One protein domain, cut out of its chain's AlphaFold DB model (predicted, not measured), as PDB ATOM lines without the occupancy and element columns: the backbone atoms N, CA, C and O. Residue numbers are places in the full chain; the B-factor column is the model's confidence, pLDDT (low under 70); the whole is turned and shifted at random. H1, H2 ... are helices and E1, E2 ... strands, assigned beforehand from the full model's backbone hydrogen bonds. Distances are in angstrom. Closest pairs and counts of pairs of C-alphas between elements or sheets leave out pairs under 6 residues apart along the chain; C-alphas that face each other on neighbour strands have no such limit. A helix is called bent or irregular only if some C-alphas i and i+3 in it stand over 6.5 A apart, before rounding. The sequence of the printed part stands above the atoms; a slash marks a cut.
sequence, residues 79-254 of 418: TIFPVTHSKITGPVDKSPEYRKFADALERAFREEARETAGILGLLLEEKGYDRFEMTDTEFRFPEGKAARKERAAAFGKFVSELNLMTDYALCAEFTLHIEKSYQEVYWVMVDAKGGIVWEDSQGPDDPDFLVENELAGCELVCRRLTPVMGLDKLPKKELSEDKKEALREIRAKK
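What this domain is: This is residues 79 to 254 of the 418 residues of an uncharacterized protein of candidate division Zixibacteria bacterium SM23_81 (UniProt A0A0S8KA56). A twisted sheet of four strands forms the core, with H3 packed over one face and H1, H2 and H4 over the other, which gives three layers, helices on both faces of a sheet. H5 lies beyond H2, off the sheet, at the end of a long link. The printed part has 176 residues, with five named helices and five named strands in the order E1 H1 H2 E2 H3 E3 E4 E5 H4 H5. The sheet runs E1 E3 E4 E5 and is mixed, and the class is mixed, helices and strands. The whole is compact, with a radius of gyration of the C-alphas of 16.3 A, a rounded outline and spans of 51 by 39 by 31 A.

How they stand to each other: E1, residues 84 to 89, is an edge strand and is parallel to E3, residues 168 to 177; N 84 and O 172 are within hydrogen-bond range at 2.9 A, as are N 174 and O 84 at 2.9 A. H1, residues 96 to 111, is on the sheet over E1, at a height over the sheet of 9.2 A, and runs along the strands, at 14 degrees to E1 on the local plane. The closest C-alphas of E1 and H1 are those of His 85 and Phe 109, 6.1 A apart. H2, residues 113 to 126, is on the same face as H1, and the two meet only through their link. E2, residues 132 to 134, pairs with no named strand; its closest C-alpha to H2 is that of Met 134, 7.4 A from that of Ala 117. H3, residues 151 to 162, is on the opposite face from H1 and H2, over E3 and E4, residues 181 to 191, at a height over the sheet of 8.7 A. The closest C-alphas of H3 and E4 are those of Gly 156 and Val 190, 5.9 A apart. E3, E4 and E5, residues 196 to 202, form a meander, each strand the antiparallel neighbour of the one before, in two hairpins. N 173 and O 186 are 2.7 A apart across E3 and E4, and N 189 and O 198 are 2.8 A apart across E4 and E5. H4, residues 214 to 228, is on the same face as H1 and H2, slantwise to the strands, over E4 and E5 and only just over E3, where 3 of its C-alphas fall. H4 is irregular, but only just: C-alphas 224 and 227 are 6.7 A apart. H2 and H4 touch at a steep tilt of 45 degrees, the same way, closest at the C-alphas of Leu 120 and Cys 218, 5.2 A apart. H5, residues 241 to 252, is not on the sheet; it only just touches H2, with 3 pairs of C-alphas within 8 A, the closest being those of Leu 122 and Lys 243, 7.3 A apart. Every O i to N i+4 pair is within hydrogen-bond range in H1, H2 and H5; in H3 it is 7 of 8 and in H4 9 of 11.

Where its parts are: E1 begins at C-alpha 84, (509.508, -80.635, 21.186). H1 is 22.7 A long, H2 20.4 A, H3 17.1 A, H4 21.6 A and H5 15.6 A. E3 is 30.4 A long, E4 31.8 A, E5 18.0 A, E1 14.2 A and E2 6.9 A. E4 ends at C-alpha 191, (518.550, -63.459, 20.919), and H5 at C-alpha 252, (509.681, -89.946, -0.106).

The domain as a whole: The two C-alphas farthest apart are those of Ser 95 and Pro 235, at 52.2 A. The printed part has no cut. The links from E2 to H3, E5 to H4 and H4 to H5 are long. The mean pLDDT of the printed part is 89.6; residues 86, 145 to 146 and 254 are under 70.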
ATOM      1  N   THR A  79     521.345 -71.034  16.740       98.56
ATOM      2  CA  THR A  79     521.282 -72.364  17.368       98.56
ATOM      3  C   THR A  79     519.857 -72.908  17.258       98.56
ATOM      4  O   THR A  79     518.907 -72.288  17.740       98.56
ATOM      5  N   ILE A  80     519.691 -74.076  16.636       98.31
ATOM      6  CA  ILE A  80     518.403 -74.771  16.528       98.31
ATOM      7  C   ILE A  80     518.325 -75.831  17.629       98.31
ATOM      8  O   ILE A  80     519.171 -76.727  17.711       98.31
ATOM      9  N   PHE A  81     517.309 -75.718  18.480       97.94
ATOM     10  CA  PHE A  81     517.022 -76.682  19.541       97.94
ATOM     11  C   PHE A  81     516.171 -77.846  19.011       97.94
ATOM     12  O   PHE A  81     515.411 -77.647  18.057       97.94
ATOM     13  N   PRO A  82     516.258 -79.044  19.625       96.06
ATOM     14  CA  PRO A  82     515.376 -80.164  19.309       96.06
ATOM     15  C   PRO A  82     513.902 -79.739  19.308       96.06
ATOM     16  O   PRO A  82     513.461 -79.010  20.201       96.06
ATOM     17  N   VAL A  83     513.142 -80.181  18.303       89.69
ATOM     18  CA  VAL A  83     511.715 -79.851  18.193       89.69
ATOM     19  C   VAL A  83     510.941 -80.667  19.214       89.69
ATOM     20  O   VAL A  83     511.016 -81.894  19.243       89.69
ATOM     21  N   THR A  84     510.198 -79.984  20.076       86.19
ATOM     22  CA  THR A  84     509.508 -80.635  21.186       86.19
ATOM     23  C   THR A  84     508.112 -81.072  20.776       86.19
ATOM     24  O   THR A  84     507.348 -80.284  20.227       86.19
ATOM     25  N   HIS A  85     507.733 -82.290  21.136       81.56
ATOM     26  CA  HIS A  85     506.345 -82.743  21.084       81.56
ATOM     27  C   HIS A  85     505.825 -82.768  22.516       81.56
ATOM     28  O   HIS A  85     505.831 -83.793  23.192       81.56
ATOM     29  N   SER A  86     505.506 -81.591  23.039       69.06
ATOM     30  CA  SER A  86     505.228 -81.413  24.467       69.06
ATOM     31  C   SER A  86     503.824 -81.851  24.873       69.06
ATOM     32  O   SER A  86     503.532 -81.933  26.063       69.06
ATOM     33  N   LYS A  87     502.922 -82.060  23.904       76.50
ATOM     34  CA  LYS A  87     501.509 -82.213  24.220       76.50
ATOM     35  C   LYS A  87     500.785 -83.130  23.253       76.50
ATOM     36  O   LYS A  87     500.361 -82.717  22.171       76.50
ATOM     37  N   ILE A  88     500.560 -84.356  23.713       82.94
ATOM     38  CA  ILE A  88     499.556 -85.242  23.140       82.94
ATOM     39  C   ILE A  88     498.227 -84.967  23.839       82.94
ATOM     40  O   ILE A  88     498.070 -85.109  25.049       82.94
ATOM     41  N   THR A  89     497.256 -84.507  23.064       85.12
ATOM     42  CA  THR A  89     495.914 -84.152  23.524       85.12
ATOM     43  C   THR A  89     494.872 -85.163  23.052       85.12
ATOM     44  O   THR A  89     495.121 -86.009  22.191       85.12
ATOM     45  N   GLY A  90     493.671 -85.064  23.624       84.62
ATOM     46  CA  GLY A  90     492.511 -85.859  23.239       84.62
ATOM     47  C   GLY A  90     492.100 -86.856  24.316       84.62
ATOM     48  O   GLY A  90     492.188 -86.530  25.501       84.62
ATOM     49  N   PRO A  91     491.608 -88.050  23.951       83.69
ATOM     50  CA  PRO A  91     491.061 -89.041  24.877       83.69
ATOM     51  C   PRO A  91     492.116 -89.751  25.743       83.69
ATOM     52  O   PRO A  91     491.882 -90.882  26.155       83.69
ATOM     53  N   VAL A  92     493.262 -89.122  26.010       81.19
ATOM     54  CA  VAL A  92     494.424 -89.733  26.677       81.19
ATOM     55  C   VAL A  92     494.030 -90.381  28.008       81.19
ATOM     56  O   VAL A  92     494.476 -91.482  28.313       81.19
ATOM     57  N   ASP A  93     493.115 -89.747  28.746       84.75
ATOM     58  CA  ASP A  93     492.640 -90.228  30.047       84.75
ATOM     59  C   ASP A  93     491.314 -91.017  29.968       84.75
ATOM     60  O   ASP A  93     490.741 -91.369  30.999       84.75
ATOM     61  N   LYS A  94     490.788 -91.306  28.763       81.44
ATOM     62  CA  LYS A  94     489.550 -92.097  28.610       81.44
ATOM     63  C   LYS A  94     489.771 -93.580  28.925       81.44
ATOM     64  O   LYS A  94     488.818 -94.242  29.337       81.44
ATOM     65  N   SER A  95     490.980 -94.111  28.713       84.38
ATOM     66  CA  SER A  95     491.325 -95.494  29.063       84.38
ATOM     67  C   SER A  95     492.841 -95.704  29.240       84.38
ATOM     68  O   SER A  95     493.633 -94.925  28.700       84.38
ATOM     69  N   PRO A  96     493.272 -96.765  29.955       82.81
ATOM     70  CA  PRO A  96     494.689 -97.118  30.086       82.81
ATOM     71  C   PRO A  96     495.397 -97.352  28.743       82.81
ATOM     72  O   PRO A  96     496.585 -97.065  28.612       82.81
ATOM     73  N   GLU A  97     494.680 -97.851  27.734       80.56
ATOM     74  CA  GLU A  97     495.209 -98.094  26.391       80.56
ATOM     75  C   GLU A  97     495.531 -96.783  25.666       80.56
ATOM     76  O   GLU A  97     496.610 -96.665  25.086       80.56
ATOM     77  N   TYR A  98     494.646 -95.780  25.753       75.19
ATOM     78  CA  TYR A  98     494.911 -94.446  25.200       75.19
ATOM     79  C   TYR A  98     496.103 -93.781  25.878       75.19
ATOM     80  O   TYR A  98     496.929 -93.174  25.194       75.19
ATOM     81  N   ARG A  99     496.232 -93.937  27.200       85.44
ATOM     82  CA  ARG A  99     497.385 -93.414  27.930       85.44
ATOM     83  C   ARG A  99     498.681 -94.085  27.492       85.44
ATOM     84  O   ARG A  99     499.633 -93.396  27.154       85.44
ATOM     85  N   LYS A 100     498.695 -95.418  27.419       80.19
ATOM     86  CA  LYS A 100     499.859 -96.188  26.958       80.19
ATOM     87  C   LYS A 100     500.268 -95.801  25.535       80.19
ATOM     88  O   LYS A 100     501.459 -95.721  25.250       80.19
ATOM     89  N   PHE A 101     499.296 -95.572  24.652       76.50
ATOM     90  CA  PHE A 101     499.548 -95.106  23.291       76.50
ATOM     91  C   PHE A 101     500.143 -93.691  23.271       76.50
ATOM     92  O   PHE A 101     501.153 -93.476  22.607       76.50
ATOM     93  N   ALA A 102     499.581 -92.754  24.041       80.56
ATOM     94  CA  ALA A 102     500.132 -91.407  24.184       80.56
ATOM     95  C   ALA A 102     501.572 -91.435  24.723       80.56
ATOM     96  O   ALA A 102     502.462 -90.857  24.115       80.56
ATOM     97  N   ASP A 103     501.832 -92.186  25.796       83.19
ATOM     98  CA  ASP A 103     503.168 -92.303  26.390       83.19
ATOM     99  C   ASP A 103     504.189 -92.929  25.410       83.19
ATOM    100  O   ASP A 103     505.384 -92.624  25.456       83.19
ATOM    101  N   ALA A 104     503.741 -93.838  24.533       78.75
ATOM    102  CA  ALA A 104     504.577 -94.423  23.485       78.75
ATOM    103  C   ALA A 104     504.901 -93.404  22.383       78.75
ATOM    104  O   ALA A 104     506.063 -93.286  21.998       78.75
ATOM    105  N   LEU A 105     503.905 -92.636  21.931       77.69
ATOM    106  CA  LEU A 105     504.100 -91.556  20.964       77.69
ATOM    107  C   LEU A 105     505.015 -90.453  21.516       77.69
ATOM    108  O   LEU A 105     505.961 -90.059  20.847       77.69
ATOM    109  N   GLU A 106     504.803 -89.998  22.754       84.62
ATOM    110  CA  GLU A 106     505.660 -88.985  23.395       84.62
ATOM    111  C   GLU A 106     507.121 -89.434  23.494       84.62
ATOM    112  O   GLU A 106     508.040 -88.613  23.444       84.62
ATOM    113  N   ARG A 107     507.351 -90.739  23.668       84.31
ATOM    114  CA  ARG A 107     508.695 -91.313  23.682       84.31
ATOM    115  C   ARG A 107     509.315 -91.312  22.291       84.31
ATOM    116  O   ARG A 107     510.425 -90.807  22.166       84.31
ATOM    117  N   ALA A 108     508.598 -91.819  21.288       79.25
ATOM    118  CA  ALA A 108     509.065 -91.836  19.903       79.25
ATOM    119  C   ALA A 108     509.431 -90.419  19.436       79.25
ATOM    120  O   ALA A 108     510.557 -90.157  19.029       79.25
ATOM    121  N   PHE A 109     508.542 -89.458  19.668       84.94
ATOM    122  CA  PHE A 109     508.784 -88.062  19.331       84.94
ATOM    123  C   PHE A 109     509.963 -87.419  20.061       84.94
ATOM    124  O   PHE A 109     510.579 -86.487  19.544       84.94
ATOM    125  N   ARG A 110     510.267 -87.864  21.281       85.69
ATOM    126  CA  ARG A 110     511.448 -87.389  22.004       85.69
ATOM    127  C   ARG A 110     512.723 -87.940  21.385       85.69
ATOM    128  O   ARG A 110     513.687 -87.197  21.243       85.69
ATOM    129  N   GLU A 111     512.716 -89.216  21.017       85.56
ATOM    130  CA  GLU A 111     513.833 -89.867  20.330       85.56
ATOM    131  C   GLU A 111     514.095 -89.207  18.959       85.56
ATOM    132  O   GLU A 111     515.249 -89.013  18.581       85.56
ATOM    133  N   GLU A 112     513.044 -88.733  18.283       87.44
ATOM    134  CA  GLU A 112     513.098 -88.076  16.966       87.44
ATOM    135  C   GLU A 112     513.259 -86.539  17.014       87.44
ATOM    136  O   GLU A 112     513.411 -85.882  15.978       87.44
ATOM    137  N   ALA A 113     513.251 -85.921  18.201       90.88
ATOM    138  CA  ALA A 113     513.239 -84.460  18.355       90.88
ATOM    139  C   ALA A 113     514.450 -83.777  17.696       90.88
ATOM    140  O   ALA A 113     514.334 -82.715  17.071       90.88
ATOM    141  N   ARG A 114     515.629 -84.400  17.818       92.19
ATOM    142  CA  ARG A 114     516.866 -83.923  17.185       92.19
ATOM    143  C   ARG A 114     516.829 -84.106  15.673       92.19
ATOM    144  O   ARG A 114     517.251 -83.207  14.951       92.19
ATOM    145  N   GLU A 115     516.325 -85.239  15.194       90.88
ATOM    146  CA  GLU A 115     516.192 -85.498  13.758       90.88
ATOM    147  C   GLU A 115     515.259 -84.468  13.116       90.88
ATOM    148  O   GLU A 115     515.608 -83.871  12.101       90.88
ATOM    149  N   THR A 116     514.148 -84.146  13.781       91.69
ATOM    150  CA  THR A 116     513.200 -83.109  13.352       91.69
ATOM    151  C   THR A 116     513.844 -81.718  13.277       91.69
ATOM    152  O   THR A 116     513.633 -80.978  12.314       91.69
ATOM    153  N   ALA A 117     514.698 -81.356  14.241       95.25
ATOM    154  CA  ALA A 117     515.496 -80.128  14.151       95.25
ATOM    155  C   ALA A 117     516.484 -80.163  12.967       95.25
ATOM    156  O   ALA A 117     516.665 -79.155  12.281       95.25
ATOM    157  N   GLY A 118     517.062 -81.332  12.675       94.88
ATOM    158  CA  GLY A 118     517.894 -81.566  11.493       94.88
ATOM    159  C   GLY A 118     517.150 -81.349  10.179       94.88
ATOM    160  O   GLY A 118     517.692 -80.719   9.272       94.88
ATOM    161  N   ILE A 119     515.889 -81.777  10.098       94.38
ATOM    162  CA  ILE A 119     515.021 -81.506   8.947       94.38
ATOM    163  C   ILE A 119     514.871 -79.995   8.735       94.38
ATOM    164  O   ILE A 119     515.051 -79.509   7.618       94.38
ATOM    165  N   LEU A 120     514.585 -79.237   9.798       96.12
ATOM    166  CA  LEU A 120     514.484 -77.779   9.712       96.12
ATOM    167  C   LEU A 120     515.805 -77.139   9.254       96.12
ATOM    168  O   LEU A 120     515.784 -76.254   8.400       96.12
ATOM    169  N   GLY A 121     516.945 -77.619   9.757       96.50
ATOM    170  CA  GLY A 121     518.267 -77.193   9.298       96.50
ATOM    171  C   GLY A 121     518.478 -77.427   7.797       96.50
ATOM    172  O   GLY A 121     518.855 -76.505   7.077       96.50
ATOM    173  N   LEU A 122     518.156 -78.624   7.292       95.50
ATOM    174  CA  LEU A 122     518.250 -78.944   5.861       95.50
ATOM    175  C   LEU A 122     517.372 -78.027   4.998       95.50
ATOM    176  O   LEU A 122     517.802 -77.588   3.930       95.50
ATOM    177  N   LEU A 123     516.159 -77.711   5.461       95.50
ATOM    178  CA  LEU A 123     515.258 -76.788   4.768       95.50
ATOM    179  C   LEU A 123     515.813 -75.358   4.728       95.50
ATOM    180  O   LEU A 123     515.709 -74.696   3.695       95.50
ATOM    181  N   LEU A 124     516.433 -74.883   5.812       96.62
ATOM    182  CA  LEU A 124     517.102 -73.580   5.835       96.62
ATOM    183  C   LEU A 124     518.303 -73.547   4.878       96.62
ATOM    184  O   LEU A 124     518.457 -72.580   4.128       96.62
ATOM    185  N   GLU A 125     519.096 -74.623   4.817       96.06
ATOM    186  CA  GLU A 125     520.193 -74.730   3.848       96.06
ATOM    187  C   GLU A 125     519.685 -74.707   2.404       96.06
ATOM    188  O   GLU A 125     520.277 -74.025   1.570       96.06
ATOM    189  N   GLU A 126     518.567 -75.377   2.100       93.62
ATOM    190  CA  GLU A 126     517.928 -75.343   0.771       93.62
ATOM    191  C   GLU A 126     517.527 -73.904   0.369       93.62
ATOM    192  O   GLU A 126     517.524 -73.550  -0.816       93.62
ATOM    193  N   LYS A 127     517.241 -73.038   1.354       94.12
ATOM    194  CA  LYS A 127     516.983 -71.596   1.174       94.12
ATOM    195  C   LYS A 127     518.244 -70.730   1.124       94.12
ATOM    196  O   LYS A 127     518.129 -69.516   1.008       94.12
ATOM    197  N   GLY A 128     519.433 -71.321   1.181       95.19
ATOM    198  CA  GLY A 128     520.696 -70.588   1.145       95.19
ATOM    199  C   GLY A 128     521.258 -70.196   2.509       95.19
ATOM    200  O   GLY A 128     522.293 -69.537   2.549       95.19
ATOM    201  N   TYR A 129     520.620 -70.598   3.612       96.94
ATOM    202  CA  TYR A 129     521.057 -70.256   4.964       96.94
ATOM    203  C   TYR A 129     521.747 -71.437   5.648       96.94
ATOM    204  O   TYR A 129     521.113 -72.429   5.989       96.94
ATOM    205  N   ASP A 130     523.052 -71.321   5.876       95.69
ATOM    206  CA  ASP A 130     523.899 -72.363   6.473       95.69
ATOM    207  C   ASP A 130     524.608 -71.914   7.759       95.69
ATOM    208  O   ASP A 130     525.466 -72.621   8.284       95.69
ATOM    209  N   ARG A 131     524.236 -70.744   8.291       97.19
ATOM    210  CA  ARG A 131     524.794 -70.172   9.524       97.19
ATOM    211  C   ARG A 131     524.032 -70.645  10.749       97.19
ATOM    212  O   ARG A 131     523.523 -69.847  11.536       97.19
ATOM    213  N   PHE A 132     523.919 -71.954  10.901       97.50
ATOM    214  CA  PHE A 132     523.319 -72.531  12.090       97.50
ATOM    215  C   PHE A 132     524.121 -73.698  12.635       97.50
ATOM    216  O   PHE A 132     524.876 -74.365  11.931       97.50
ATOM    217  N   GLU A 133     523.900 -73.951  13.912       97.50
ATOM    218  CA  GLU A 133     524.306 -75.162  14.597       97.50
ATOM    219  C   GLU A 133     523.082 -75.817  15.238       97.50
ATOM    220  O   GLU A 133     522.060 -75.172  15.487       97.50
ATOM    221  N   MET A 134     523.189 -77.112  15.510       96.50
ATOM    222  CA  MET A 134     522.185 -77.854  16.264       96.50
ATOM    223  C   MET A 134     522.743 -78.200  17.635       96.50
ATOM    224  O   MET A 134     523.906 -78.583  17.753       96.50
ATOM    225  N   THR A 135     521.903 -78.114  18.660       96.12
ATOM    226  CA  THR A 135     522.260 -78.529  20.019       96.12
ATOM    227  C   THR A 135     521.577 -79.840  20.402       96.12
ATOM    228  O   THR A 135     520.490 -80.160  19.928       96.12
ATOM    229  N   ASP A 136     522.229 -80.623  21.263       93.88
ATOM    230  CA  ASP A 136     521.633 -81.780  21.953       93.88
ATOM    231  C   ASP A 136     520.870 -81.371  23.222       93.88
ATOM    232  O   ASP A 136     520.265 -82.204  23.891       93.88
ATOM    233  N   THR A 137     520.914 -80.088  23.589       95.12
ATOM    234  CA  THR A 137     520.272 -79.606  24.811       95.12
ATOM    235  C   THR A 137     518.763 -79.569  24.610       95.12
ATOM    236  O   THR A 137     518.259 -78.813  23.784       95.12
ATOM    237  N   GLU A 138     518.036 -80.367  25.387       91.88
ATOM    238  CA  GLU A 138     516.577 -80.365  25.375       91.88
ATOM    239  C   GLU A 138     516.022 -79.155  26.136       91.88
ATOM    240  O   GLU A 138     516.457 -78.823  27.239       91.88
ATOM    241  N   PHE A 139     514.998 -78.535  25.560       94.25
ATOM    242  CA  PHE A 139     514.120 -77.594  26.241       94.25
ATOM    243  C   PHE A 139     512.706 -78.171  26.244       94.25
ATOM    244  O   PHE A 139     512.363 -78.956  25.368       94.25
ATOM    245  N   ARG A 140     511.870 -77.791  27.211       91.62
ATOM    246  CA  ARG A 140     510.432 -78.060  27.155       91.62
ATOM    247  C   ARG A 140     509.670 -76.810  27.500       91.62
ATOM    248  O   ARG A 140     509.927 -76.179  28.525       91.62
ATOM    249  N   PHE A 141     508.697 -76.497  26.662       92.00
ATOM    250  CA  PHE A 141     507.752 -75.452  26.977       92.00
ATOM    251  C   PHE A 141     506.916 -75.827  28.206       92.00
ATOM    252  O   PHE A 141     506.641 -77.006  28.443       92.00
ATOM    253  N   PRO A 142     506.512 -74.828  29.002       90.25
ATOM    254  CA  PRO A 142     505.643 -75.059  30.142       90.25
ATOM    255  C   PRO A 142     504.279 -75.609  29.693       90.25
ATOM    256  O   PRO A 142     503.724 -75.203  28.670       90.25
ATOM    257  N   GLU A 143     503.714 -76.513  30.494       83.69
ATOM    258  CA  GLU A 143     502.424 -77.153  30.225       83.69
ATOM    259  C   GLU A 143     501.251 -76.429  30.915       83.69
ATOM    260  O   GLU A 143     501.378 -75.858  31.997       83.69
ATOM    261  N   GLY A 144     500.062 -76.487  30.302       74.88
ATOM    262  CA  GLY A 144     498.813 -75.944  30.856       74.88
ATOM    263  C   GLY A 144     498.235 -74.746  30.088       74.88
ATOM    264  O   GLY A 144     498.848 -74.189  29.184       74.88
ATOM    265  N   LYS A 145     496.997 -74.342  30.416       64.81
ATOM    266  CA  LYS A 145     496.302 -73.247  29.698       64.81
ATOM    267  C   LYS A 145     496.947 -71.871  29.921       64.81
ATOM    268  O   LYS A 145     496.969 -71.066  28.996       64.81
ATOM    269  N   ALA A 146     497.460 -71.606  31.124       67.75
ATOM    270  CA  ALA A 146     498.176 -70.364  31.431       67.75
ATOM    271  C   ALA A 146     499.570 -70.327  30.776       67.75
ATOM    272  O   ALA A 146     500.012 -69.273  30.324       67.75
ATOM    273  N   ALA A 147     500.191 -71.498  30.620       75.94
ATOM    274  CA  ALA A 147     501.545 -71.656  30.110       75.94
ATOM    275  C   ALA A 147     501.731 -71.216  28.651       75.94
ATOM    276  O   ALA A 147     502.824 -70.801  28.278       75.94
ATOM    277  N   ARG A 148     500.663 -71.201  27.834       72.31
ATOM    278  CA  ARG A 148     500.732 -70.721  26.440       72.31
ATOM    279  C   ARG A 148     501.307 -69.304  26.339       72.31
ATOM    280  O   ARG A 148     502.074 -69.037  25.421       72.31
ATOM    281  N   LYS A 149     500.969 -68.422  27.290       79.81
ATOM    282  CA  LYS A 149     501.467 -67.033  27.352       79.81
ATOM    283  C   LYS A 149     502.905 -66.924  27.871       79.81
ATOM    284  O   LYS A 149     503.518 -65.874  27.745       79.81
ATOM    285  N   GLU A 150     503.423 -67.991  28.468       89.81
ATOM    286  CA  GLU A 150     504.732 -68.026  29.119       89.81
ATOM    287  C   GLU A 150     505.781 -68.754  28.271       89.81
ATOM    288  O   GLU A 150     506.964 -68.669  28.586       89.81
ATOM    289  N   ARG A 151     505.381 -69.428  27.179       92.38
ATOM    290  CA  ARG A 151     506.265 -70.242  26.328       92.38
ATOM    291  C   ARG A 151     507.510 -69.485  25.854       92.38
ATOM    292  O   ARG A 151     508.624 -69.928  26.129       92.38
ATOM    293  N   ALA A 152     507.334 -68.327  25.218       94.94
ATOM    294  CA  ALA A 152     508.456 -67.524  24.736       94.94
ATOM    295  C   ALA A 152     509.353 -67.014  25.871       94.94
ATOM    296  O   ALA A 152     510.575 -67.067  25.766       94.94
ATOM    297  N   ALA A 153     508.756 -66.562  26.979       95.88
ATOM    298  CA  ALA A 153     509.504 -66.069  28.135       95.88
ATOM    299  C   ALA A 153     510.303 -67.187  28.825       95.88
ATOM    300  O   ALA A 153     511.444 -66.969  29.231       95.88
ATOM    301  N   ALA A 154     509.730 -68.389  28.929       96.00
ATOM    302  CA  ALA A 154     510.396 -69.565  29.476       96.00
ATOM    303  C   ALA A 154     511.592 -69.979  28.610       96.00
ATOM    304  O   ALA A 154     512.671 -70.229  29.149       96.00
ATOM    305  N   PHE A 155     511.428 -69.985  27.283       97.50
ATOM    306  CA  PHE A 155     512.528 -70.280  26.366       97.50
ATOM    307  C   PHE A 155     513.618 -69.205  26.412       97.50
ATOM    308  O   PHE A 155     514.799 -69.530  26.500       97.50
ATOM    309  N   GLY A 156     513.237 -67.925  26.451       97.81
ATOM    310  CA  GLY A 156     514.176 -66.816  26.604       97.81
ATOM    311  C   GLY A 156     515.005 -66.923  27.882       97.81
ATOM    312  O   GLY A 156     516.233 -66.863  27.835       97.81
ATOM    313  N   LYS A 157     514.354 -67.178  29.025       97.75
ATOM    314  CA  LYS A 157     515.057 -67.406  30.293       97.75
ATOM    315  C   LYS A 157     516.044 -68.567  30.180       97.75
ATOM    316  O   LYS A 157     517.202 -68.410  30.551       97.75
ATOM    317  N   PHE A 158     515.602 -69.696  29.638       97.88
ATOM    318  CA  PHE A 158     516.451 -70.864  29.442       97.88
ATOM    319  C   PHE A 158     517.684 -70.551  28.579       97.88
ATOM    320  O   PHE A 158     518.803 -70.847  28.985       97.88
ATOM    321  N   VAL A 159     517.515 -69.867  27.443       98.06
ATOM    322  CA  VAL A 159     518.633 -69.471  26.568       98.06
ATOM    323  C   VAL A 159     519.600 -68.511  27.262       98.06
ATOM    324  O   VAL A 159     520.813 -68.662  27.112       98.06
ATOM    325  N   SER A 160     519.096 -67.577  28.076       97.50
ATOM    326  CA  SER A 160     519.940 -66.626  28.816       97.50
ATOM    327  C   SER A 160     520.912 -67.298  29.798       97.50
ATOM    328  O   SER A 160     521.931 -66.711  30.155       97.50
ATOM    329  N   GLU A 161     520.626 -68.538  30.205       97.38
ATOM    330  CA  GLU A 161     521.458 -69.333  31.114       97.38
ATOM    331  C   GLU A 161     522.525 -70.167  30.368       97.38
ATOM    332  O   GLU A 161     523.497 -70.606  30.985       97.38
ATOM    333  N   LEU A 162     522.396 -70.357  29.045       95.50
ATOM    334  CA  LEU A 162     523.263 -71.238  28.245       95.50
ATOM    335  C   LEU A 162     524.532 -70.570  27.698       95.50
ATOM    336  O   LEU A 162     525.455 -71.283  27.313       95.50
ATOM    337  N   ASN A 163     524.606 -69.232  27.678       93.19
ATOM    338  CA  ASN A 163     525.716 -68.466  27.084       93.19
ATOM    339  C   ASN A 163     526.055 -68.921  25.650       93.19
ATOM    340  O   ASN A 163     527.181 -69.331  25.363       93.19
ATOM    341  N   LEU A 164     525.063 -68.876  24.759       95.56
ATOM    342  CA  LEU A 164     525.237 -69.300  23.370       95.56
ATOM    343  C   LEU A 164     526.290 -68.456  22.640       95.56
ATOM    344  O   LEU A 164     526.432 -67.258  22.884       95.56
ATOM    345  N   MET A 165     527.009 -69.099  21.718       97.00
ATOM    346  CA  MET A 165     527.989 -68.435  20.849       97.00
ATOM    347  C   MET A 165     527.361 -67.858  19.575       97.00
ATOM    348  O   MET A 165     527.998 -67.057  18.892       97.00
ATOM    349  N   THR A 166     526.142 -68.282  19.247       98.25
ATOM    350  CA  THR A 166     525.359 -67.778  18.119       98.25
ATOM    351  C   THR A 166     524.586 -66.515  18.491       98.25
ATOM    352  O   THR A 166     524.411 -66.197  19.666       98.25
ATOM    353  N   ASP A 167     524.110 -65.778  17.488       98.38
ATOM    354  CA  ASP A 167     523.345 -64.543  17.693       98.38
ATOM    355  C   ASP A 167     521.912 -64.815  18.180       98.38
ATOM    356  O   ASP A 167     521.356 -64.025  18.952       98.38
ATOM    357  N   TYR A 168     521.320 -65.928  17.734       98.62
ATOM    358  CA  TYR A 168     519.928 -66.296  17.985       98.62
ATOM    359  C   TYR A 168     519.756 -67.772  18.346       98.62
ATOM    360  O   TYR A 168     520.547 -68.626  17.957       98.62
ATOM    361  N   ALA A 169     518.649 -68.083  19.017       98.50
ATOM    362  CA  ALA A 169     518.190 -69.436  19.304       98.50
ATOM    363  C   ALA A 169     516.752 -69.641  18.827       98.50
ATOM    364  O   ALA A 169     515.898 -68.796  19.095       98.50
ATOM    365  N   LEU A 170     516.474 -70.771  18.174       98.44
ATOM    366  CA  LEU A 170     515.145 -71.170  17.700       98.44
ATOM    367  C   LEU A 170     514.710 -72.476  18.365       98.44
ATOM    368  O   LEU A 170     515.452 -73.457  18.364       98.44
ATOM    369  N   CYS A 171     513.478 -72.499  18.868       97.25
ATOM    370  CA  CYS A 171     512.814 -73.713  19.329       97.25
ATOM    371  C   CYS A 171     511.387 -73.769  18.776       97.25
ATOM    372  O   CYS A 171     510.710 -72.742  18.678       97.25
ATOM    373  N   ALA A 172     510.948 -74.973  18.409       96.44
ATOM    374  CA  ALA A 172     509.610 -75.246  17.906       96.44
ATOM    375  C   ALA A 172     508.935 -76.357  18.719       96.44
ATOM    376  O   ALA A 172     509.591 -77.242  19.270       96.44
ATOM    377  N   GLU A 173     507.612 -76.301  18.773       94.19
ATOM    378  CA  GLU A 173     506.738 -77.220  19.480       94.19
ATOM    379  C   GLU A 173     505.589 -77.661  18.588       94.19
ATOM    380  O   GLU A 173     504.842 -76.825  18.072       94.19
ATOM    381  N   PHE A 174     505.420 -78.973  18.441       93.50
ATOM    382  CA  PHE A 174     504.309 -79.562  17.705       93.50
ATOM    383  C   PHE A 174     503.322 -80.184  18.698       93.50
ATOM    384  O   PHE A 174     503.660 -81.082  19.471       93.50
ATOM    385  N   THR A 175     502.085 -79.690  18.693       91.69
ATOM    386  CA  THR A 175     500.991 -80.231  19.506       91.69
ATOM    387  C   THR A 175     500.172 -81.199  18.669       91.69
ATOM    388  O   THR A 175     499.613 -80.811  17.643       91.69
ATOM    389  N   LEU A 176     500.032 -82.437  19.144       88.50
ATOM    390  CA  LEU A 176     499.257 -83.487  18.489       88.50
ATOM    391  C   LEU A 176     497.968 -83.764  19.269       88.50
ATOM    392  O   LEU A 176     497.949 -83.760  20.498       88.50
ATOM    393  N   HIS A 177     496.872 -84.045  18.576       88.25
ATOM    394  CA  HIS A 177     495.676 -84.643  19.163       88.25
ATOM    395  C   HIS A 177     495.474 -86.033  18.579       88.25
ATOM    396  O   HIS A 177     495.329 -86.169  17.368       88.25
ATOM    397  N   ILE A 178     495.377 -87.057  19.430       76.38
ATOM    398  CA  ILE A 178     495.333 -88.467  18.996       76.38
ATOM    399  C   ILE A 178     494.242 -88.715  17.944       76.38
ATOM    400  O   ILE A 178     494.473 -89.398  16.958       76.38
ATOM    401  N   GLU A 179     493.055 -88.137  18.135       75.94
ATOM    402  CA  GLU A 179     491.926 -88.326  17.206       75.94
ATOM    403  C   GLU A 179     491.830 -87.253  16.101       75.94
ATOM    404  O   GLU A 179     490.991 -87.380  15.214       75.94
ATOM    405  N   LYS A 180     492.602 -86.158  16.176       77.12
ATOM    406  CA  LYS A 180     492.423 -84.980  15.299       77.12
ATOM    407  C   LYS A 180     493.699 -84.543  14.576       77.12
ATOM    408  O   LYS A 180     493.661 -83.537  13.877       77.12
ATOM    409  N   SER A 181     494.796 -85.288  14.715       84.69
ATOM    410  CA  SER A 181     496.119 -84.944  14.179       84.69
ATOM    411  C   SER A 181     496.708 -83.662  14.799       84.69
ATOM    412  O   SER A 181     496.322 -83.274  15.906       84.69
ATOM    413  N   TYR A 182     497.694 -83.033  14.152       87.88
ATOM    414  CA  TYR A 182     498.373 -81.830  14.642       87.88
ATOM    415  C   TYR A 182     497.377 -80.687  14.859       87.88
ATOM    416  O   TYR A 182     496.509 -80.426  14.030       87.88
ATOM    417  N   GLN A 183     497.477 -80.026  16.009       91.31
ATOM    418  CA  GLN A 183     496.581 -78.939  16.423       91.31
ATOM    419  C   GLN A 183     497.292 -77.595  16.538       91.31
ATOM    420  O   GLN A 183     496.640 -76.555  16.540       91.31
ATOM    421  N   GLU A 184     498.611 -77.606  16.700       93.19
ATOM    422  CA  GLU A 184     499.404 -76.389  16.765       93.19
ATOM    423  C   GLU A 184     500.839 -76.700  16.352       93.19
ATOM    424  O   GLU A 184     501.413 -77.701  16.786       93.19
ATOM    425  N   VAL A 185     501.425 -75.809  15.565       94.94
ATOM    426  CA  VAL A 185     502.871 -75.660  15.441       94.94
ATOM    427  C   VAL A 185     503.201 -74.295  16.025       94.94
ATOM    428  O   VAL A 185     502.750 -73.275  15.512       94.94
ATOM    429  N   TYR A 186     503.921 -74.274  17.142       95.19
ATOM    430  CA  TYR A 186     504.387 -73.060  17.813       95.19
ATOM    431  C   TYR A 186     505.897 -72.966  17.680       95.19
ATOM    432  O   TYR A 186     506.586 -73.976  17.765       95.19
ATOM    433  N   TRP A 187     506.436 -71.773  17.479       96.38
ATOM    434  CA  TRP A 187     507.878 -71.583  17.520       96.38
ATOM    435  C   TRP A 187     508.239 -70.180  17.970       96.38
ATOM    436  O   TRP A 187     507.495 -69.216  17.789       96.38
ATOM    437  N   VAL A 188     509.413 -70.079  18.577       97.06
ATOM    438  CA  VAL A 188     509.946 -68.840  19.123       97.06
ATOM    439  C   VAL A 188     511.426 -68.743  18.806       97.06
ATOM    440  O   VAL A 188     512.172 -69.719  18.898       97.06
ATOM    441  N   MET A 189     511.836 -67.535  18.449       97.56
ATOM    442  CA  MET A 189     513.221 -67.151  18.307       97.56
ATOM    443  C   MET A 189     513.564 -66.061  19.317       97.56
ATOM    444  O   MET A 189     512.852 -65.058  19.463       97.56
ATOM    445  N   VAL A 190     514.676 -66.264  20.008       98.12
ATOM    446  CA  VAL A 190     515.229 -65.332  20.993       98.12
ATOM    447  C   VAL A 190     516.655 -64.965  20.599       98.12
ATOM    448  O   VAL A 190     517.319 -65.732  19.905       98.12
ATOM    449  N   ASP A 191     517.129 -63.795  21.010       98.19
ATOM    450  CA  ASP A 191     518.550 -63.459  20.919       98.19
ATOM    451  C   ASP A 191     519.382 -64.261  21.940       98.19
ATOM    452  O   ASP A 191     518.845 -64.897  22.852       98.19
ATOM    453  N   ALA A 192     520.708 -64.209  21.816       97.31
ATOM    454  CA  ALA A 192     521.643 -64.889  22.718       97.31
ATOM    455  C   ALA A 192     521.493 -64.516  24.212       97.31
ATOM    456  O   ALA A 192     522.012 -65.214  25.081       97.31
ATOM    457  N   LYS A 193     520.803 -63.411  24.533       97.62
ATOM    458  CA  LYS A 193     520.521 -62.961  25.906       97.62
ATOM    459  C   LYS A 193     519.135 -63.395  26.392       97.62
ATOM    460  O   LYS A 193     518.750 -63.028  27.501       97.62
ATOM    461  N   GLY A 194     518.388 -64.145  25.583       97.25
ATOM    462  CA  GLY A 194     517.032 -64.583  25.890       97.25
ATOM    463  C   GLY A 194     515.942 -63.563  25.560       97.25
ATOM    464  O   GLY A 194     514.788 -63.759  25.942       97.25
ATOM    465  N   GLY A 195     516.271 -62.466  24.874       97.69
ATOM    466  CA  GLY A 195     515.292 -61.485  24.418       97.69
ATOM    467  C   GLY A 195     514.444 -62.049  23.284       97.69
ATOM    468  O   GLY A 195     514.980 -62.451  22.256       97.69
ATOM    469  N   ILE A 196     513.119 -62.074  23.442       96.38
ATOM    470  CA  ILE A 196     512.197 -62.554  22.402       96.38
ATOM    471  C   ILE A 196     512.267 -61.610  21.204       96.38
ATOM    472  O   ILE A 196     511.918 -60.434  21.319       96.38
ATOM    473  N   VAL A 197     512.703 -62.126  20.055       95.94
ATOM    474  CA  VAL A 197     512.779 -61.342  18.814       95.94
ATOM    475  C   VAL A 197     511.654 -61.674  17.853       95.94
ATOM    476  O   VAL A 197     511.257 -60.823  17.059       95.94
ATOM    477  N   TRP A 198     511.124 -62.893  17.933       94.88
ATOM    478  CA  TRP A 198     510.027 -63.330  17.090       94.88
ATOM    479  C   TRP A 198     509.354 -64.570  17.682       94.88
ATOM    480  O   TRP A 198     510.023 -65.449  18.210       94.88
ATOM    481  N   GLU A 199     508.037 -64.674  17.575       94.56
ATOM    482  CA  GLU A 199     507.290 -65.889  17.910       94.56
ATOM    483  C   GLU A 199     506.085 -66.017  16.989       94.56
ATOM    484  O   GLU A 199     505.528 -65.001  16.570       94.56
ATOM    485  N   ASP A 200     505.651 -67.232  16.690       94.38
ATOM    486  CA  ASP A 200     504.462 -67.483  15.878       94.38
ATOM    487  C   ASP A 200     503.825 -68.821  16.256       94.38
ATOM    488  O   ASP A 200     504.413 -69.666  16.932       94.38
ATOM    489  N   SER A 201     502.569 -68.964  15.870       94.00
ATOM    490  CA  SER A 201     501.734 -70.118  16.150       94.00
ATOM    491  C   SER A 201     500.791 -70.292  14.982       94.00
ATOM    492  O   SER A 201     500.198 -69.315  14.528       94.00
ATOM    493  N   GLN A 202     500.662 -71.517  14.499       95.31
ATOM    494  CA  GLN A 202     499.699 -71.870  13.470       95.31
ATOM    495  C   GLN A 202     498.911 -73.092  13.934       95.31
ATOM    496  O   GLN A 202     499.488 -73.992  14.547       95.31
ATOM    497  N   GLY A 203     497.616 -73.135  13.646       94.00
ATOM    498  CA  GLY A 203     496.720 -74.249  13.939       94.00
ATOM    499  C   GLY A 203     495.682 -74.460  12.830       94.00
ATOM    500  O   GLY A 203     495.663 -73.706  11.865       94.00
ATOM    501  N   PRO A 204     494.795 -75.465  12.949       89.06
ATOM    502  CA  PRO A 204     493.861 -75.868  11.889       89.06
ATOM    503  C   PRO A 204     492.932 -74.779  11.338       89.06
ATOM    504  O   PRO A 204     492.402 -74.939  10.242       89.06
ATOM    505  N   ASP A 205     492.713 -73.701  12.092       90.88
ATOM    506  CA  ASP A 205     491.894 -72.564  11.660       90.88
ATOM    507  C   ASP A 205     492.667 -71.591  10.744       90.88
ATOM    508  O   ASP A 205     492.059 -70.734  10.101       90.88
ATOM    509  N   ASP A 206     493.995 -71.721  10.655       89.44
ATOM    510  CA  ASP A 206     494.832 -70.916   9.772       89.44
ATOM    511  C   ASP A 206     494.819 -71.491   8.342       89.44
ATOM    512  O   ASP A 206     495.076 -72.685   8.154       89.44
ATOM    513  N   PRO A 207     494.608 -70.665   7.295       79.56
ATOM    514  CA  PRO A 207     494.524 -71.130   5.901       79.56
ATOM    515  C   PRO A 207     495.748 -71.914   5.410       79.56
ATOM    516  O   PRO A 207     495.661 -72.708   4.475       79.56
ATOM    517  N   ASP A 208     496.894 -71.648   6.028       79.00
ATOM    518  CA  ASP A 208     498.200 -72.187   5.676       79.00
ATOM    519  C   ASP A 208     498.592 -73.433   6.489       79.00
ATOM    520  O   ASP A 208     499.677 -73.986   6.265       79.00
ATOM    521  N   PHE A 209     497.744 -73.880   7.423       86.81
ATOM    522  CA  PHE A 209     498.025 -75.010   8.302       86.81
ATOM    523  C   PHE A 209     497.688 -76.345   7.633       86.81
ATOM    524  O   PHE A 209     496.592 -76.887   7.754       86.81
ATOM    525  N   LEU A 210     498.677 -76.887   6.926       82.50
ATOM    526  CA  LEU A 210     498.623 -78.193   6.262       82.50
ATOM    527  C   LEU A 210     499.652 -79.147   6.887       82.50
ATOM    528  O   LEU A 210     500.506 -79.709   6.203       82.50
ATOM    529  N   VAL A 211     499.630 -79.247   8.219       83.62
ATOM    530  CA  VAL A 211     500.609 -80.027   8.986       83.62
ATOM    531  C   VAL A 211     500.071 -81.429   9.232       83.62
ATOM    532  O   VAL A 211     499.198 -81.640  10.069       83.62
ATOM    533  N   GLU A 212     500.621 -82.391   8.499       77.31
ATOM    534  CA  GLU A 212     500.254 -83.808   8.607       77.31
ATOM    535  C   GLU A 212     501.347 -84.659   9.276       77.31
ATOM    536  O   GLU A 212     501.093 -85.807   9.621       77.31
ATOM    537  N   ASN A 213     502.557 -84.111   9.442       79.81
ATOM    538  CA  ASN A 213     503.741 -84.759  10.028       79.81
ATOM    539  C   ASN A 213     504.835 -83.716  10.343       79.81
ATOM    540  O   ASN A 213     504.702 -82.529  10.022       79.81
ATOM    541  N   GLU A 214     505.959 -84.177  10.889       85.44
ATOM    542  CA  GLU A 214     507.086 -83.369  11.353       85.44
ATOM    543  C   GLU A 214     507.684 -82.508  10.241       85.44
ATOM    544  O   GLU A 214     507.804 -81.295  10.402       85.44
ATOM    545  N   LEU A 215     508.015 -83.091   9.078       87.62
ATOM    546  CA  LEU A 215     508.589 -82.307   7.977       87.62
ATOM    547  C   LEU A 215     507.582 -81.252   7.475       87.62
ATOM    548  O   LEU A 215     508.020 -80.180   7.086       87.62
ATOM    549  N   ALA A 216     506.264 -81.503   7.492       86.44
ATOM    550  CA  ALA A 216     505.282 -80.486   7.088       86.44
ATOM    551  C   ALA A 216     505.238 -79.334   8.107       86.44
ATOM    552  O   ALA A 216     505.159 -78.165   7.728       86.44
ATOM    553  N   GLY A 217     505.383 -79.655   9.398       91.69
ATOM    554  CA  GLY A 217     505.602 -78.673  10.457       91.69
ATOM    555  C   GLY A 217     506.890 -77.870  10.240       91.69
ATOM    556  O   GLY A 217     506.862 -76.641  10.277       91.69
ATOM    557  N   CYS A 218     508.008 -78.525   9.922       94.88
ATOM    558  CA  CYS A 218     509.278 -77.857   9.616       94.88
ATOM    559  C   CYS A 218     509.204 -76.995   8.343       94.88
ATOM    560  O   CYS A 218     509.760 -75.899   8.320       94.88
ATOM    561  N   GLU A 219     508.503 -77.442   7.298       93.50
ATOM    562  CA  GLU A 219     508.260 -76.669   6.073       93.50
ATOM    563  C   GLU A 219     507.411 -75.429   6.362       93.50
ATOM    564  O   GLU A 219     507.719 -74.348   5.855       93.50
ATOM    565  N   LEU A 220     506.393 -75.551   7.221       94.56
ATOM    566  CA  LEU A 220     505.602 -74.418   7.697       94.56
ATOM    567  C   LEU A 220     506.479 -73.406   8.447       94.56
ATOM    568  O   LEU A 220     506.482 -72.228   8.083       94.56
ATOM    569  N   VAL A 221     507.270 -73.861   9.422       96.31
ATOM    570  CA  VAL A 221     508.209 -73.015  10.179       96.31
ATOM    571  C   VAL A 221     509.194 -72.324   9.232       96.31
ATOM    572  O   VAL A 221     509.307 -71.099   9.240       96.31
ATOM    573  N   CYS A 222     509.861 -73.075   8.351       96.31
ATOM    574  CA  CYS A 222     510.832 -72.539   7.395       96.31
ATOM    575  C   CYS A 222     510.202 -71.510   6.444       96.31
ATOM    576  O   CYS A 222     510.799 -70.464   6.168       96.31
ATOM    577  N   ARG A 223     508.988 -71.772   5.945       94.75
ATOM    578  CA  ARG A 223     508.252 -70.852   5.068       94.75
ATOM    579  C   ARG A 223     507.944 -69.534   5.773       94.75
ATOM    580  O   ARG A 223     508.129 -68.481   5.172       94.75
ATOM    581  N   ARG A 224     507.519 -69.583   7.037       94.62
ATOM    582  CA  ARG A 224     507.200 -68.393   7.844       94.62
ATOM    583  C   ARG A 224     508.446 -67.625   8.289       94.62
ATOM    584  O   ARG A 224     508.408 -66.402   8.373       94.62
ATOM    585  N   LEU A 225     509.560 -68.325   8.509       95.06
ATOM    586  CA  LEU A 225     510.856 -67.719   8.815       95.06
ATOM    587  C   LEU A 225     511.512 -67.047   7.600       95.06
ATOM    588  O   LEU A 225     512.219 -66.053   7.753       95.06
ATOM    589  N   THR A 226     511.252 -67.549   6.389       94.94
ATOM    590  CA  THR A 226     511.848 -67.054   5.136       94.94
ATOM    591  C   THR A 226     511.780 -65.523   4.986       94.94
ATOM    592  O   THR A 226     512.846 -64.922   4.854       94.94
ATOM    593  N   PRO A 227     510.606 -64.855   5.041       94.25
ATOM    594  CA  PRO A 227     510.537 -63.400   4.865       94.25
ATOM    595  C   PRO A 227     511.164 -62.620   6.029       94.25
ATOM    596  O   PRO A 227     511.808 -61.592   5.817       94.25
ATOM    597  N   VAL A 228     511.031 -63.107   7.267       94.44
ATOM    598  CA  VAL A 228     511.522 -62.388   8.459       94.44
ATOM    599  C   VAL A 228     513.032 -62.504   8.649       94.44
ATOM    600  O   VAL A 228     513.639 -61.617   9.242       94.44
ATOM    601  N   MET A 229     513.654 -63.548   8.101       95.62
ATOM    602  CA  MET A 229     515.109 -63.709   8.017       95.62
ATOM    603  C   MET A 229     515.677 -63.244   6.661       95.62
ATOM    604  O   MET A 229     516.885 -63.281   6.452       95.62
ATOM    605  N   GLY A 230     514.833 -62.801   5.721       94.94
ATOM    606  CA  GLY A 230     515.268 -62.343   4.397       94.94
ATOM    607  C   GLY A 230     515.885 -63.445   3.530       94.94
ATOM    608  O   GLY A 230     516.733 -63.157   2.684       94.94
ATOM    609  N   LEU A 231     515.492 -64.705   3.751       94.06
ATOM    610  CA  LEU A 231     516.029 -65.864   3.026       94.06
ATOM    611  C   LEU A 231     515.529 -65.915   1.577       94.06
ATOM    612  O   LEU A 231     516.156 -66.528   0.724       94.06
ATOM    613  N   ASP A 232     514.423 -65.235   1.276       92.25
ATOM    614  CA  ASP A 232     513.895 -65.044  -0.079       92.25
ATOM    615  C   ASP A 232     514.870 -64.297  -1.003       92.25
ATOM    616  O   ASP A 232     514.799 -64.435  -2.224       92.25
ATOM    617  N   LYS A 233     515.790 -63.523  -0.417       91.69
ATOM    618  CA  LYS A 233     516.803 -62.737  -1.132       91.69
ATOM    619  C   LYS A 233     518.127 -63.473  -1.291       91.69
ATOM    620  O   LYS A 233     519.006 -62.981  -2.000       91.69
ATOM    621  N   LEU A 234     518.288 -64.618  -0.629       92.06
ATOM    622  CA  LEU A 234     519.484 -65.431  -0.762       92.06
ATOM    623  C   LEU A 234     519.423 -66.250  -2.056       92.06
ATOM    624  O   LEU A 234     518.354 -66.725  -2.453       92.06
ATOM    625  N   PRO A 235     520.565 -66.452  -2.735       90.00
ATOM    626  CA  PRO A 235     520.627 -67.465  -3.771       90.00
ATOM    627  C   PRO A 235     520.346 -68.827  -3.135       90.00
ATOM    628  O   PRO A 235     520.881 -69.149  -2.073       90.00
ATOM    629  N   LYS A 236     519.529 -69.652  -3.801       88.12
ATOM    630  CA  LYS A 236     519.352 -71.043  -3.380       88.12
ATOM    631  C   LYS A 236     520.720 -71.714  -3.341       88.12
ATOM    632  O   LYS A 236     521.435 -71.709  -4.345       88.12
ATOM    633  N   LYS A 237     521.074 -72.286  -2.195       87.44
ATOM    634  CA  LYS A 237     522.294 -73.072  -2.069       87.44
ATOM    635  C   LYS A 237     522.007 -74.479  -2.559       87.44
ATOM    636  O   LYS A 237     521.030 -75.112  -2.167       87.44
ATOM    637  N   GLU A 238     522.869 -74.961  -3.441       88.38
ATOM    638  CA  GLU A 238     522.834 -76.356  -3.833       88.38
ATOM    639  C   GLU A 238     523.322 -77.208  -2.656       88.38
ATOM    640  O   GLU A 238     524.451 -77.060  -2.184       88.38
ATOM    641  N   LEU A 239     522.436 -78.062  -2.144       90.25
ATOM    642  CA  LEU A 239     522.776 -79.030  -1.106       90.25
ATOM    643  C   LEU A 239     523.803 -80.042  -1.642       90.25
ATOM    644  O   LEU A 239     523.825 -80.335  -2.837       90.25
ATOM    645  N   SER A 240     524.632 -80.613  -0.764       91.00
ATOM    646  CA  SER A 240     525.453 -81.771  -1.143       91.00
ATOM    647  C   SER A 240     524.559 -82.948  -1.547       91.00
ATOM    648  O   SER A 240     523.423 -83.039  -1.083       91.00
ATOM    649  N   GLU A 241     525.063 -83.868  -2.375       85.44
ATOM    650  CA  GLU A 241     524.276 -85.034  -2.813       85.44
ATOM    651  C   GLU A 241     523.737 -85.851  -1.633       85.44
ATOM    652  O   GLU A 241     522.555 -86.169  -1.631       85.44
ATOM    653  N   ASP A 242     524.527 -86.063  -0.576       89.31
ATOM    654  CA  ASP A 242     524.067 -86.755   0.638       89.31
ATOM    655  C   ASP A 242     522.884 -86.038   1.317       89.31
ATOM    656  O   ASP A 242     521.956 -86.674   1.809       89.31
ATOM    657  N   LYS A 243     522.880 -84.697   1.327       89.75
ATOM    658  CA  LYS A 243     521.791 -83.894   1.910       89.75
ATOM    659  C   LYS A 243     520.565 -83.853   1.003       89.75
ATOM    660  O   LYS A 243     519.442 -83.875   1.505       89.75
ATOM    661  N   LYS A 244     520.767 -83.803  -0.319       83.50
ATOM    662  CA  LYS A 244     519.682 -83.958  -1.298       83.50
ATOM    663  C   LYS A 244     519.032 -85.324  -1.142       83.50
ATOM    664  O   LYS A 244     517.809 -85.388  -1.137       83.50
ATOM    665  N   GLU A 245     519.830 -86.378  -0.986       81.38
ATOM    666  CA  GLU A 245     519.335 -87.733  -0.774       81.38
ATOM    667  C   GLU A 245     518.570 -87.842   0.540       81.38
ATOM    668  O   GLU A 245     517.409 -88.220   0.511       81.38
ATOM    669  N   ALA A 246     519.133 -87.374   1.656       85.38
ATOM    670  CA  ALA A 246     518.421 -87.358   2.934       85.38
ATOM    671  C   ALA A 246     517.066 -86.633   2.829       85.38
ATOM    672  O   ALA A 246     516.037 -87.139   3.273       85.38
ATOM    673  N   LEU A 247     517.028 -85.462   2.184       83.06
ATOM    674  CA  LEU A 247     515.784 -84.716   2.001       83.06
ATOM    675  C   LEU A 247     514.816 -85.416   1.034       83.06
ATOM    676  O   LEU A 247     513.602 -85.356   1.245       83.06
ATOM    677  N   ARG A 248     515.328 -86.095  -0.004       79.81
ATOM    678  CA  ARG A 248     514.534 -86.965  -0.884       79.81
ATOM    679  C   ARG A 248     513.930 -88.117  -0.095       79.81
ATOM    680  O   ARG A 248     512.727 -88.299  -0.206       79.81
ATOM    681  N   GLU A 249     514.699 -88.822   0.726       80.38
ATOM    682  CA  GLU A 249     514.228 -89.923   1.570       80.38
ATOM    683  C   GLU A 249     513.148 -89.453   2.553       80.38
ATOM    684  O   GLU A 249     512.085 -90.068   2.646       80.38
ATOM    685  N   ILE A 250     513.355 -88.321   3.237       81.75
ATOM    686  CA  ILE A 250     512.355 -87.746   4.153       81.75
ATOM    687  C   ILE A 250     511.070 -87.387   3.388       81.75
ATOM    688  O   ILE A 250     509.967 -87.704   3.835       81.75
ATOM    689  N   ARG A 251     511.188 -86.745   2.218       78.44
ATOM    690  CA  ARG A 251     510.037 -86.406   1.361       78.44
ATOM    691  C   ARG A 251     509.395 -87.652   0.738       78.44
ATOM    692  O   ARG A 251     508.200 -87.637   0.449       78.44
ATOM    693  N   ALA A 252     510.156 -88.724   0.527       73.25
ATOM    694  CA  ALA A 252     509.681 -89.946  -0.106       73.25
ATOM    695  C   ALA A 252     508.691 -90.706   0.781       73.25
ATOM    696  O   ALA A 252     507.726 -91.277   0.276       73.25
ATOM    697  N   LYS A 253     508.875 -90.614   2.100       74.62
ATOM    698  CA  LYS A 253     507.997 -91.188   3.129       74.62
ATOM    699  C   LYS A 253     506.613 -90.524   3.217       74.62
ATOM    700  O   LYS A 253     505.811 -90.915   4.055       74.62
ATOM    701  N   LYS A 254     506.321 -89.519   2.383       69.94
ATOM    702  CA  LYS A 254     505.119 -88.688   2.497       69.94
ATOM    703  C   LYS A 254     504.148 -88.784   1.328       69.94
ATOM    704  O   LYS A 254     504.596 -88.925   0.177       69.94
TER     705      LYS A 254